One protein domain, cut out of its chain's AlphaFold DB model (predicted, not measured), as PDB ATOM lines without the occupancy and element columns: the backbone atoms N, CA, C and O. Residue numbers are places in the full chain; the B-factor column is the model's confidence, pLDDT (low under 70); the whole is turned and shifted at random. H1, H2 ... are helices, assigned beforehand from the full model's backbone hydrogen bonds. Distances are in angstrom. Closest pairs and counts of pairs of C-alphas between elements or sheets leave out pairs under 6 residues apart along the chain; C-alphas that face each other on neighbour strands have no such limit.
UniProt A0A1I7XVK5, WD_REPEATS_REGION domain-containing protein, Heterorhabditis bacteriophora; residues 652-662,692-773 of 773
ATOM      1  N   SER A 652     -34.224 -19.188 -60.083       75.44
ATOM      2  CA  SER A 652     -35.388 -18.787 -59.287       75.44
ATOM      3  C   SER A 652     -35.506 -19.500 -57.935       75.44
ATOM      4  O   SER A 652     -36.152 -18.966 -57.034       75.44
ATOM      5  N   ARG A 653     -34.887 -20.676 -57.747       74.69
ATOM      6  CA  ARG A 653     -34.893 -21.357 -56.441       74.69
ATOM      7  C   ARG A 653     -34.043 -20.614 -55.407       74.69
ATOM      8  O   ARG A 653     -34.458 -20.486 -54.266       74.69
ATOM      9  N   TRP A 654     -32.897 -20.070 -55.804       76.00
ATOM     10  CA  TRP A 654     -31.933 -19.472 -54.872       76.00
ATOM     11  C   TRP A 654     -31.979 -17.940 -54.884       76.00
ATOM     12  O   TRP A 654     -31.870 -17.311 -53.835       76.00
ATOM     13  N   ALA A 655     -32.241 -17.326 -56.044       82.12
ATOM     14  CA  ALA A 655     -32.312 -15.869 -56.196       82.12
ATOM     15  C   ALA A 655     -33.458 -15.224 -55.394       82.12
ATOM     16  O   ALA A 655     -33.396 -14.044 -55.062       82.12
ATOM     17  N   ASN A 656     -34.496 -15.999 -55.061       84.19
ATOM     18  CA  ASN A 656     -35.628 -15.530 -54.263       84.19
ATOM     19  C   ASN A 656     -35.356 -15.547 -52.754       84.19
ATOM     20  O   ASN A 656     -36.133 -14.958 -52.007       84.19
ATOM     21  N   LEU A 657     -34.288 -16.206 -52.295       84.06
ATOM     22  CA  LEU A 657     -34.010 -16.395 -50.872       84.06
ATOM     23  C   LEU A 657     -33.792 -15.062 -50.120       84.06
ATOM     24  O   LEU A 657     -34.432 -14.878 -49.085       84.06
ATOM     25  N   PRO A 658     -33.039 -14.072 -50.652       87.69
ATOM     26  CA  PRO A 658     -32.871 -12.775 -49.986       87.69
ATOM     27  C   PRO A 658     -34.146 -11.914 -49.949       87.69
ATOM     28  O   PRO A 658     -34.289 -11.055 -49.085       87.69
ATOM     29  N   ILE A 659     -35.079 -12.123 -50.889       87.50
ATOM     30  CA  ILE A 659     -36.279 -11.284 -51.089       87.50
ATOM     31  C   ILE A 659     -37.558 -12.050 -50.686       87.50
ATOM     32  O   ILE A 659     -38.684 -11.601 -50.912       87.50
ATOM     33  N   LEU A 660     -37.423 -13.219 -50.048       86.62
ATOM     34  CA  LEU A 660     -38.547 -14.113 -49.764       86.62
ATOM     35  C   LEU A 660     -39.623 -13.456 -48.887       86.62
ATOM     36  O   LEU A 660     -40.808 -13.737 -49.069       86.62
ATOM     37  N   SER A 661     -39.240 -12.564 -47.968       85.31
ATOM     38  CA  SER A 661     -40.173 -11.793 -47.132       85.31
ATOM     39  C   SER A 661     -41.083 -10.892 -47.969       85.31
ATOM     40  O   SER A 661     -42.301 -10.975 -47.844       85.31
ATOM     41  N   VAL A 662     -40.509 -10.119 -48.892       90.25
ATOM     42  CA  VAL A 662     -41.250  -9.232 -49.803       90.25
ATOM     43  C   VAL A 662     -42.160 -10.039 -50.730       90.25
ATOM     44  O   VAL A 662     -43.296  -9.648 -50.989       90.25
ATOM     45  N   PHE A 692     -39.696 -29.944 -44.023       53.59
ATOM     46  CA  PHE A 692     -40.099 -29.609 -42.646       53.59
ATOM     47  C   PHE A 692     -40.165 -30.865 -41.764       53.59
ATOM     48  O   PHE A 692     -41.126 -31.070 -41.028       53.59
ATOM     49  N   ASP A 693     -39.140 -31.712 -41.847       54.94
ATOM     50  CA  ASP A 693     -39.060 -32.927 -41.041       54.94
ATOM     51  C   ASP A 693     -38.302 -32.650 -39.741       54.94
ATOM     52  O   ASP A 693     -37.103 -32.346 -39.732       54.94
ATOM     53  N   PHE A 694     -39.030 -32.732 -38.631       56.06
ATOM     54  CA  PHE A 694     -38.458 -32.872 -37.296       56.06
ATOM     55  C   PHE A 694     -38.259 -34.361 -37.027       56.06
ATOM     56  O   PHE A 694     -39.138 -35.150 -37.377       56.06
ATOM     57  N   ASP A 695     -37.143 -34.740 -36.401       51.31
ATOM     58  CA  ASP A 695     -36.827 -36.146 -36.141       51.31
ATOM     59  C   ASP A 695     -37.994 -36.845 -35.416       51.31
ATOM     60  O   ASP A 695     -38.357 -36.518 -34.279       51.31
ATOM     61  N   LEU A 696     -38.610 -37.805 -36.108       50.44
ATOM     62  CA  LEU A 696     -39.567 -38.741 -35.533       50.44
ATOM     63  C   LEU A 696     -38.775 -39.931 -34.969       50.44
ATOM     64  O   LEU A 696     -37.848 -40.407 -35.620       50.44
ATOM     65  N   PRO A 697     -39.098 -40.414 -33.758       45.62
ATOM     66  CA  PRO A 697     -38.326 -41.474 -33.120       45.62
ATOM     67  C   PRO A 697     -38.438 -42.791 -33.902       45.62
ATOM     68  O   PRO A 697     -39.547 -43.250 -34.167       45.62
ATOM     69  N   ASN A 698     -37.300 -43.430 -34.191       47.16
ATOM     70  CA  ASN A 698     -37.265 -44.839 -34.592       47.16
ATOM     71  C   ASN A 698     -37.732 -45.713 -33.413       47.16
ATOM     72  O   ASN A 698     -37.345 -45.475 -32.266       47.16
ATOM     73  N   GLU A 699     -38.570 -46.717 -33.685       51.34
ATOM     74  CA  GLU A 699     -39.299 -47.492 -32.664       51.34
ATOM     75  C   GLU A 699     -38.418 -48.369 -31.750       51.34
ATOM     76  O   GLU A 699     -38.909 -48.907 -30.762       51.34
ATOM     77  N   GLU A 700     -37.113 -48.477 -32.008       52.69
ATOM     78  CA  GLU A 700     -36.268 -49.490 -31.363       52.69
ATOM     79  C   GLU A 700     -35.620 -49.061 -30.027       52.69
ATOM     80  O   GLU A 700     -35.204 -49.926 -29.269       52.69
ATOM     81  N   ASN A 701     -35.617 -47.769 -29.653       53.59
ATOM     82  CA  ASN A 701     -35.094 -47.275 -28.354       53.59
ATOM     83  C   ASN A 701     -36.064 -46.281 -27.665       53.59
ATOM     84  O   ASN A 701     -35.740 -45.129 -27.368       53.59
ATOM     85  N   GLY A 702     -37.311 -46.718 -27.462       56.84
ATOM     86  CA  GLY A 702     -38.478 -45.838 -27.310       56.84
ATOM     87  C   GLY A 702     -38.797 -45.206 -25.943       56.84
ATOM     88  O   GLY A 702     -39.692 -44.361 -25.908       56.84
ATOM     89  N   GLU A 703     -38.145 -45.553 -24.825       56.81
ATOM     90  CA  GLU A 703     -38.532 -45.013 -23.496       56.81
ATOM     91  C   GLU A 703     -37.590 -43.935 -22.940       56.81
ATOM     92  O   GLU A 703     -38.056 -42.850 -22.579       56.81
ATOM     93  N   GLU A 704     -36.273 -44.168 -22.904       58.47
ATOM     94  CA  GLU A 704     -35.306 -43.156 -22.440       58.47
ATOM     95  C   GLU A 704     -35.202 -41.979 -23.410       58.47
ATOM     96  O   GLU A 704     -35.267 -40.818 -22.997       58.47
ATOM     97  N   HIS A 705     -35.137 -42.262 -24.714       58.78
ATOM     98  CA  HIS A 705     -35.064 -41.230 -25.743       58.78
ATOM     99  C   HIS A 705     -36.346 -40.381 -25.782       58.78
ATOM    100  O   HIS A 705     -36.289 -39.166 -25.960       58.78
ATOM    101  N   ARG A 706     -37.511 -40.989 -25.511       60.47
ATOM    102  CA  ARG A 706     -38.801 -40.289 -25.424       60.47
ATOM    103  C   ARG A 706     -38.888 -39.398 -24.181       60.47
ATOM    104  O   ARG A 706     -39.375 -38.279 -24.307       60.47
ATOM    105  N   LYS A 707     -38.358 -39.819 -23.023       62.69
ATOM    106  CA  LYS A 707     -38.235 -38.965 -21.820       62.69
ATOM    107  C   LYS A 707     -37.260 -37.806 -22.033       62.69
ATOM    108  O   LYS A 707     -37.580 -36.680 -21.662       62.69
ATOM    109  N   MET A 708     -36.121 -38.052 -22.680       62.97
ATOM    110  CA  MET A 708     -35.152 -37.011 -23.045       62.97
ATOM    111  C   MET A 708     -35.759 -36.002 -24.030       62.97
ATOM    112  O   MET A 708     -35.636 -34.798 -23.826       62.97
ATOM    113  N   LEU A 709     -36.490 -36.469 -25.047       58.91
ATOM    114  CA  LEU A 709     -37.241 -35.622 -25.979       58.91
ATOM    115  C   LEU A 709     -38.365 -34.848 -25.283       58.91
ATOM    116  O   LEU A 709     -38.618 -33.701 -25.630       58.91
ATOM    117  N   GLN A 710     -39.042 -35.436 -24.296       62.06
ATOM    118  CA  GLN A 710     -40.096 -34.768 -23.530       62.06
ATOM    119  C   GLN A 710     -39.522 -33.697 -22.585       62.06
ATOM    120  O   GLN A 710     -40.103 -32.620 -22.469       62.06
ATOM    121  N   ALA A 711     -38.343 -33.943 -22.003       60.00
ATOM    122  CA  ALA A 711     -37.574 -32.958 -21.246       60.00
ATOM    123  C   ALA A 711     -37.060 -31.820 -22.148       60.00
ATOM    124  O   ALA A 711     -37.292 -30.652 -21.843       60.00
ATOM    125  N   LYS A 712     -36.487 -32.134 -23.318       59.38
ATOM    126  CA  LYS A 712     -36.084 -31.139 -24.330       59.38
ATOM    127  C   LYS A 712     -37.269 -30.321 -24.857       59.38
ATOM    128  O   LYS A 712     -37.173 -29.104 -24.969       59.38
ATOM    129  N   ARG A 713     -38.435 -30.951 -25.070       57.91
ATOM    130  CA  ARG A 713     -39.706 -30.271 -25.402       57.91
ATOM    131  C   ARG A 713     -40.184 -29.349 -24.279       57.91
ATOM    132  O   ARG A 713     -40.724 -28.289 -24.577       57.91
ATOM    133  N   SER A 714     -39.969 -29.715 -23.012       54.97
ATOM    134  CA  SER A 714     -40.276 -28.847 -21.863       54.97
ATOM    135  C   SER A 714     -39.299 -27.671 -21.712       54.97
ATOM    136  O   SER A 714     -39.681 -26.639 -21.170       54.97
ATOM    137  N   MET A 715     -38.082 -27.800 -22.256       56.09
ATOM    138  CA  MET A 715     -37.054 -26.750 -22.317       56.09
ATOM    139  C   MET A 715     -37.044 -25.965 -23.644       56.09
ATOM    140  O   MET A 715     -36.194 -25.101 -23.821       56.09
ATOM    141  N   LEU A 716     -37.999 -26.217 -24.555       55.94
ATOM    142  CA  LEU A 716     -38.116 -25.588 -25.885       55.94
ATOM    143  C   LEU A 716     -36.920 -25.815 -26.838       55.94
ATOM    144  O   LEU A 716     -36.793 -25.121 -27.845       55.94
ATOM    145  N   GLU A 717     -36.088 -26.828 -26.594       57.38
ATOM    146  CA  GLU A 717     -34.968 -27.203 -27.466       57.38
ATOM    147  C   GLU A 717     -35.424 -28.223 -28.527       57.38
ATOM    148  O   GLU A 717     -35.222 -29.431 -28.392       57.38
ATOM    149  N   LEU A 718     -36.102 -27.753 -29.578       61.06
ATOM    150  CA  LEU A 718     -36.437 -28.567 -30.755       61.06
ATOM    151  C   LEU A 718     -35.357 -28.374 -31.826       61.06
ATOM    152  O   LEU A 718     -35.346 -27.368 -32.531       61.06
ATOM    153  N   GLU A 719     -34.441 -29.337 -31.928       65.19
ATOM    154  CA  GLU A 719     -33.416 -29.373 -32.977       65.19
ATOM    155  C   GLU A 719     -34.007 -29.959 -34.273       65.19
ATOM    156  O   GLU A 719     -34.843 -30.865 -34.232       65.19
ATOM    157  N   SER A 720     -33.620 -29.414 -35.430       73.69
ATOM    158  CA  SER A 720     -34.052 -29.930 -36.732       73.69
ATOM    159  C   SER A 720     -33.168 -31.093 -37.195       73.69
ATOM    160  O   SER A 720     -31.991 -31.171 -36.840       73.69
ATOM    161  N   SER A 721     -33.708 -31.955 -38.060       76.44
ATOM    162  CA  SER A 721     -32.963 -33.043 -38.721       76.44
ATOM    163  C   SER A 721     -31.709 -32.541 -39.456       76.44
ATOM    164  O   SER A 721     -30.657 -33.185 -39.445       76.44
ATOM    165  N   PHE A 722     -31.787 -31.339 -40.039       83.19
ATOM    166  CA  PHE A 722     -30.657 -30.654 -40.668       83.19
ATOM    167  C   PHE A 722     -29.582 -30.248 -39.650       83.19
ATOM    168  O   PHE A 722     -28.404 -30.517 -39.877       83.19
ATOM    169  N   SER A 723     -29.966 -29.644 -38.520       82.44
ATOM    170  CA  SER A 723     -29.029 -29.260 -37.454       82.44
ATOM    171  C   SER A 723     -28.367 -30.475 -36.799       82.44
ATOM    172  O   SER A 723     -27.161 -30.448 -36.569       82.44
ATOM    173  N   SER A 724     -29.119 -31.559 -36.596       82.50
ATOM    174  CA  SER A 724     -28.608 -32.844 -36.104       82.50
ATOM    175  C   SER A 724     -27.579 -33.450 -37.070       82.50
ATOM    176  O   SER A 724     -26.452 -33.762 -36.677       82.50
ATOM    177  N   SER A 725     -27.908 -33.495 -38.369       83.50
ATOM    178  CA  SER A 725     -26.998 -33.987 -39.415       83.50
ATOM    179  C   SER A 725     -25.718 -33.148 -39.493       83.50
ATOM    180  O   SER A 725     -24.615 -33.688 -39.553       83.50
ATOM    181  N   LEU A 726     -25.842 -31.821 -39.406       85.81
ATOM    182  CA  LEU A 726     -24.714 -30.889 -39.447       85.81
ATOM    183  C   LEU A 726     -23.834 -30.938 -38.182       85.81
ATOM    184  O   LEU A 726     -22.634 -30.672 -38.251       85.81
ATOM    185  N   ARG A 727     -24.408 -31.302 -37.029       85.69
ATOM    186  CA  ARG A 727     -23.677 -31.559 -35.777       85.69
ATOM    187  C   ARG A 727     -22.911 -32.882 -35.837       85.69
ATOM    188  O   ARG A 727     -21.804 -32.962 -35.313       85.69
ATOM    189  N   SER A 728     -23.488 -33.896 -36.483       84.56
ATOM    190  CA  SER A 728     -22.860 -35.212 -36.664       84.56
ATOM    191  C   SER A 728     -21.756 -35.232 -37.730       84.56
ATOM    192  O   SER A 728     -20.884 -36.098 -37.691       84.56
ATOM    193  N   ALA A 729     -21.766 -34.267 -38.656       85.81
ATOM    194  CA  ALA A 729     -20.794 -34.175 -39.738       85.81
ATOM    195  C   ALA A 729     -19.404 -33.769 -39.219       85.81
ATOM    196  O   ALA A 729     -19.227 -32.695 -38.640       85.81
ATOM    197  N   SER A 730     -18.401 -34.615 -39.469       81.31
ATOM    198  CA  SER A 730     -17.007 -34.358 -39.071       81.31
ATOM    199  C   SER A 730     -16.057 -34.280 -40.270       81.31
ATOM    200  O   SER A 730     -15.142 -33.443 -40.271       81.31
ATOM    201  N   ASN A 731     -16.326 -35.073 -41.314       88.25
ATOM    202  CA  ASN A 731     -15.524 -35.173 -42.533       88.25
ATOM    203  C   ASN A 731     -16.076 -34.305 -43.678       88.25
ATOM    204  O   ASN A 731     -17.241 -33.909 -43.676       88.25
ATOM    205  N   ALA A 732     -15.245 -34.039 -44.693       82.75
ATOM    206  CA  ALA A 732     -15.650 -33.281 -45.884       82.75
ATOM    207  C   ALA A 732     -16.774 -33.979 -46.676       82.75
ATOM    208  O   ALA A 732     -17.684 -33.319 -47.175       82.75
ATOM    209  N   GLU A 733     -16.767 -35.314 -46.734       84.19
ATOM    210  CA  GLU A 733     -17.822 -36.102 -47.390       84.19
ATOM    211  C   GLU A 733     -19.181 -35.952 -46.688       84.19
ATOM    212  O   GLU A 733     -20.202 -35.757 -47.351       84.19
ATOM    213  N   ASP A 734     -19.188 -35.942 -45.351       85.75
ATOM    214  CA  ASP A 734     -20.402 -35.730 -44.555       85.75
ATOM    215  C   ASP A 734     -20.971 -34.327 -44.801       85.75
ATOM    216  O   ASP A 734     -22.175 -34.158 -44.995       85.75
ATOM    217  N   LEU A 735     -20.101 -33.311 -44.861       87.25
ATOM    218  CA  LEU A 735     -20.494 -31.928 -45.144       87.25
ATOM    219  C   LEU A 735     -21.079 -31.783 -46.558       87.25
ATOM    220  O   LEU A 735     -22.089 -31.101 -46.734       87.25
ATOM    221  N   LEU A 736     -20.516 -32.468 -47.559       84.88
ATOM    222  CA  LEU A 736     -21.079 -32.507 -48.913       84.88
ATOM    223  C   LEU A 736     -22.432 -33.236 -48.959       84.88
ATOM    224  O   LEU A 736     -23.337 -32.814 -49.685       84.88
ATOM    225  N   CYS A 737     -22.612 -34.292 -48.162       84.62
ATOM    226  CA  CYS A 737     -23.897 -34.976 -48.021       84.62
ATOM    227  C   CYS A 737     -24.965 -34.038 -47.430       84.62
ATOM    228  O   CYS A 737     -26.053 -33.893 -47.993       84.62
ATOM    229  N   VAL A 738     -24.618 -33.312 -46.363       86.00
ATOM    230  CA  VAL A 738     -25.491 -32.304 -45.738       86.00
ATOM    231  C   VAL A 738     -25.802 -31.155 -46.705       86.00
ATOM    232  O   VAL A 738     -26.949 -30.707 -46.792       86.00
ATOM    233  N   PHE A 739     -24.833 -30.721 -47.515       87.75
ATOM    234  CA  PHE A 739     -25.067 -29.724 -48.560       87.75
ATOM    235  C   PHE A 739     -26.026 -30.228 -49.649       87.75
ATOM    236  O   PHE A 739     -26.884 -29.479 -50.118       87.75
ATOM    237  N   ASN A 740     -25.956 -31.507 -50.028       84.31
ATOM    238  CA  ASN A 740     -26.904 -32.103 -50.970       84.31
ATOM    239  C   ASN A 740     -28.332 -32.170 -50.406       84.31
ATOM    240  O   ASN A 740     -29.292 -31.984 -51.160       84.31
ATOM    241  N   ILE A 741     -28.487 -32.369 -49.094       84.12
ATOM    242  CA  ILE A 741     -29.781 -32.261 -48.407       84.12
ATOM    243  C   ILE A 741     -30.300 -30.818 -48.506       84.12
ATOM    244  O   ILE A 741     -31.423 -30.602 -48.967       84.12
ATOM    245  N   LEU A 742     -29.460 -29.824 -48.194       85.12
ATOM    246  CA  LEU A 742     -29.801 -28.402 -48.331       85.12
ATOM    247  C   LEU A 742     -30.181 -28.034 -49.779       85.12
ATOM    248  O   LEU A 742     -31.125 -27.280 -50.003       85.12
ATOM    249  N   LYS A 743     -29.491 -28.611 -50.773       84.12
ATOM    250  CA  LYS A 743     -29.754 -28.436 -52.213       84.12
ATOM    251  C   LYS A 743     -31.129 -28.957 -52.645       84.12
ATOM    252  O   LYS A 743     -31.711 -28.415 -53.590       84.12
ATOM    253  N   LYS A 744     -31.647 -29.993 -51.977       82.50
ATOM    254  CA  LYS A 744     -32.959 -30.602 -52.256       82.50
ATOM    255  C   LYS A 744     -34.124 -29.892 -51.552       82.50
ATOM    256  O   LYS A 744     -35.259 -30.036 -51.999       82.50
ATOM    257  N   MET A 745     -33.864 -29.099 -50.510       82.00
ATOM    258  CA  MET A 745     -34.897 -28.387 -49.745       82.00
ATOM    259  C   MET A 745     -35.607 -27.279 -50.545       82.00
ATOM    260  O   MET A 745     -35.065 -26.676 -51.475       82.00
ATOM    261  N   SER A 746     -36.845 -26.964 -50.147       82.12
ATOM    262  CA  SER A 746     -37.582 -25.809 -50.675       82.12
ATOM    263  C   SER A 746     -37.022 -24.478 -50.149       82.12
ATOM    264  O   SER A 746     -36.469 -24.408 -49.058       82.12
ATOM    265  N   VAL A 747     -37.238 -23.374 -50.876       83.69
ATOM    266  CA  VAL A 747     -36.741 -22.031 -50.489       83.69
ATOM    267  C   VAL A 747     -37.241 -21.597 -49.107       83.69
ATOM    268  O   VAL A 747     -36.518 -20.957 -48.350       83.69
ATOM    269  N   SER A 748     -38.482 -21.964 -48.765       83.00
ATOM    270  CA  SER A 748     -39.053 -21.663 -47.448       83.00
ATOM    271  C   SER A 748     -38.491 -22.559 -46.347       83.00
ATOM    272  O   SER A 748     -38.351 -22.083 -45.225       83.00
ATOM    273  N   ALA A 749     -38.158 -23.816 -46.661       83.00
ATOM    274  CA  ALA A 749     -37.473 -24.709 -45.733       83.00
ATOM    275  C   ALA A 749     -36.040 -24.226 -45.473       83.00
ATOM    276  O   ALA A 749     -35.646 -24.130 -44.321       83.00
ATOM    277  N   ILE A 750     -35.297 -23.812 -46.506       86.12
ATOM    278  CA  ILE A 750     -33.944 -23.257 -46.345       86.12
ATOM    279  C   ILE A 750     -33.980 -21.983 -45.482       86.12
ATOM    280  O   ILE A 750     -33.227 -21.884 -44.519       86.12
ATOM    281  N   ASP A 751     -34.886 -21.033 -45.762       86.31
ATOM    282  CA  ASP A 751     -35.072 -19.822 -44.936       86.31
ATOM    283  C   ASP A 751     -35.423 -20.169 -43.478       86.31
ATOM    284  O   ASP A 751     -34.926 -19.535 -42.549       86.31
ATOM    285  N   PHE A 752     -36.237 -21.206 -43.255       84.44
ATOM    286  CA  PHE A 752     -36.561 -21.685 -41.912       84.44
ATOM    287  C   PHE A 752     -35.350 -22.310 -41.205       84.44
ATOM    288  O   PHE A 752     -35.063 -21.933 -40.070       84.44
ATOM    289  N   GLN A 753     -34.621 -23.216 -41.861       84.62
ATOM    290  CA  GLN A 753     -33.447 -23.889 -41.294       84.62
ATOM    291  C   GLN A 753     -32.336 -22.888 -40.954       84.62
ATOM    292  O   GLN A 753     -31.730 -22.986 -39.894       84.62
ATOM    293  N   LEU A 754     -32.119 -21.869 -41.794       84.88
ATOM    294  CA  LEU A 754     -31.135 -20.815 -41.524       84.88
ATOM    295  C   LEU A 754     -31.517 -19.933 -40.326       84.88
ATOM    296  O   LEU A 754     -30.638 -19.504 -39.586       84.88
ATOM    297  N   ARG A 755     -32.811 -19.655 -40.115       83.69
ATOM    298  CA  ARG A 755     -33.286 -18.829 -38.985       83.69
ATOM    299  C   ARG A 755     -33.404 -19.589 -37.668       83.69
ATOM    300  O   ARG A 755     -33.323 -18.970 -36.615       83.69
ATOM    301  N   SER A 756     -33.670 -20.892 -37.734       81.94
ATOM    302  CA  SER A 756     -33.858 -21.763 -36.566       81.94
ATOM    303  C   SER A 756     -32.571 -22.457 -36.112       81.94
ATOM    304  O   SER A 756     -32.586 -23.157 -35.102       81.94
ATOM    305  N   MET A 757     -31.460 -22.248 -36.826       83.38
ATOM    306  CA  MET A 757     -30.173 -22.859 -36.514       83.38
ATOM    307  C   MET A 757     -29.634 -22.391 -35.150       83.38
ATOM    308  O   MET A 757     -29.541 -21.181 -34.916       83.38
ATOM    309  N   PRO A 758     -29.232 -23.316 -34.263       83.50
ATOM    310  CA  PRO A 758     -28.646 -22.960 -32.980       83.50
ATOM    311  C   PRO A 758     -27.192 -22.480 -33.147       83.50
ATOM    312  O   PRO A 758     -26.477 -22.861 -34.079       83.50
ATOM    313  N   ALA A 759     -26.756 -21.588 -32.252       83.31
ATOM    314  CA  ALA A 759     -25.488 -20.862 -32.386       83.31
ATOM    315  C   ALA A 759     -24.237 -21.762 -32.320       83.31
ATOM    316  O   ALA A 759     -23.186 -21.401 -32.844       83.31
ATOM    317  N   ASP A 760     -24.354 -22.931 -31.699       84.00
ATOM    318  CA  ASP A 760     -23.306 -23.940 -31.550       84.00
ATOM    319  C   ASP A 760     -23.008 -24.716 -32.847       84.00
ATOM    320  O   ASP A 760     -21.889 -25.191 -33.025       84.00
ATOM    321  N   VAL A 761     -23.965 -24.799 -33.780       85.75
ATOM    322  CA  VAL A 761     -23.826 -25.513 -35.067       85.75
ATOM    323  C   VAL A 761     -23.355 -24.586 -36.207       85.75
ATOM    324  O   VAL A 761     -22.866 -25.045 -37.244       85.75
ATOM    325  N   LEU A 762     -23.411 -23.266 -36.002       86.62
ATOM    326  CA  LEU A 762     -22.991 -22.243 -36.970       86.62
ATOM    327  C   LEU A 762     -21.553 -22.432 -37.520       86.62
ATOM    328  O   LEU A 762     -21.354 -22.247 -38.724       86.62
ATOM    329  N   PRO A 763     -20.541 -22.833 -36.718       89.56
ATOM    330  CA  PRO A 763     -19.191 -23.085 -37.232       89.56
ATOM    331  C   PRO A 763     -19.143 -24.226 -38.258       89.56
ATOM    332  O   PRO A 763     -18.472 -24.097 -39.284       89.56
ATOM    333  N   ASN A 764     -19.895 -25.309 -38.032       87.06
ATOM    334  CA  ASN A 764     -19.988 -26.428 -38.973       87.06
ATOM    335  C   ASN A 764     -20.715 -26.019 -40.260       87.06
ATOM    336  O   ASN A 764     -20.334 -26.463 -41.340       87.06
ATOM    337  N   PHE A 765     -21.707 -25.125 -40.171       89.06
ATOM    338  CA  PHE A 765     -22.375 -24.560 -41.347       89.06
ATOM    339  C   PHE A 765     -21.407 -23.765 -42.235       89.06
ATOM    340  O   PHE A 765     -21.379 -23.956 -43.450       89.06
ATOM    341  N   PHE A 766     -20.575 -22.899 -41.648       90.38
ATOM    342  CA  PHE A 766     -19.562 -22.171 -42.416       90.38
ATOM    343  C   PHE A 766     -18.481 -23.098 -42.969       90.38
ATOM    344  O   PHE A 766     -18.071 -22.918 -44.113       90.38
ATOM    345  N   LYS A 767     -18.070 -24.125 -42.212       88.69
ATOM    346  CA  LYS A 767     -17.144 -25.157 -42.698       88.69
ATOM    347  C   LYS A 767     -17.713 -25.891 -43.916       88.69
ATOM    348  O   LYS A 767     -17.011 -26.041 -44.906       88.69
ATOM    349  N   MET A 768     -18.996 -26.256 -43.888       90.62
ATOM    350  CA  MET A 768     -19.696 -26.845 -45.035       90.62
ATOM    351  C   MET A 768     -19.658 -25.931 -46.269       90.62
ATOM    352  O   MET A 768     -19.409 -26.407 -47.369       90.62
ATOM    353  N   LEU A 769     -19.895 -24.624 -46.104       88.06
ATOM    354  CA  LEU A 769     -19.848 -23.673 -47.222       88.06
ATOM    355  C   LEU A 769     -18.437 -23.504 -47.795       88.06
ATOM    356  O   LEU A 769     -18.309 -23.314 -48.999       88.06
ATOM    357  N   ILE A 770     -17.403 -23.581 -46.955       87.75
ATOM    358  CA  ILE A 770     -16.000 -23.509 -47.384       87.75
ATOM    359  C   ILE A 770     -15.599 -24.759 -48.173       87.75
ATOM    360  O   ILE A 770     -14.907 -24.624 -49.164       87.75
ATOM    361  N   GLU A 771     -16.050 -25.952 -47.782       85.19
ATOM    362  CA  GLU A 771     -15.746 -27.197 -48.516       85.19
ATOM    363  C   GLU A 771     -16.447 -27.283 -49.888       85.19
ATOM    364  O   GLU A 771     -16.052 -28.058 -50.758       85.19
ATOM    365  N   VAL A 772     -17.522 -26.512 -50.084       78.94
ATOM    366  CA  VAL A 772     -18.276 -26.452 -51.347       78.94
ATOM    367  C   VAL A 772     -17.713 -25.400 -52.315       78.94
ATOM    368  O   VAL A 772     -17.924 -25.533 -53.525       78.94
ATOM    369  N   LEU A 773     -17.050 -24.361 -51.791       68.50
ATOM    370  CA  LEU A 773     -16.434 -23.255 -52.539       68.50
ATOM    371  C   LEU A 773     -15.004 -23.597 -52.957       68.50
ATOM    372  O   LEU A 773     -14.678 -23.300 -54.129       68.50
TER     373      LEU A 773
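Overview. This is residues 652 to 662 and 692 to 773 of the 773 residues of the protein "WD_REPEATS_REGION domain-containing protein" of Heterorhabditis bacteriophora (UniProt A0A1I7XVK5). H3 and H4 make a helical hairpin, H6 crosses it at its closed end, and H5 lies by its open end. H2 lies far off on a loose arm where residues 698 to 704 and 710 to 716 stick out; H1 lies beyond H5. The printed part has 93 residues, 57 of them in six named helices, H1 to H6 along the chain, with no named strand; its class is all helix, and it is only just loose, close to compact: radius of gyration of the C-alphas 15.0 A, spans 44 by 35 by 23 A.

Arrangement. Start at H4, residues 732 to 744; H3, residues 721 to 728, touches it as a hairpin, opposite ways at a shallow 9 degrees, closest C-alphas Leu 726 and Val 738, 6.5 A. H6, residues 762 to 772, touches H4 about perpendicular, 88 degrees, closest C-alphas Leu 735 and Met 768, 5.1 A. H5, residues 747 to 756, touches no helix; nor does H2, residues 704 to 714. Every O i to N i+4 pair is within hydrogen-bond range in H2 to H6; H1, residues 652 to 655, is too short.

Along the chain. Find C-alpha 732 at (-15.650, -33.281, -45.884); H4 runs 18.6 A. H6 runs 15.7 A to C-alpha 772 at (-18.276, -26.452, -51.347).

Size, cuts and confidence. Across the cut, C-alphas 662 and 692 are 21.6 A apart. Residues 692 to 719 and 773 have pLDDT under 70.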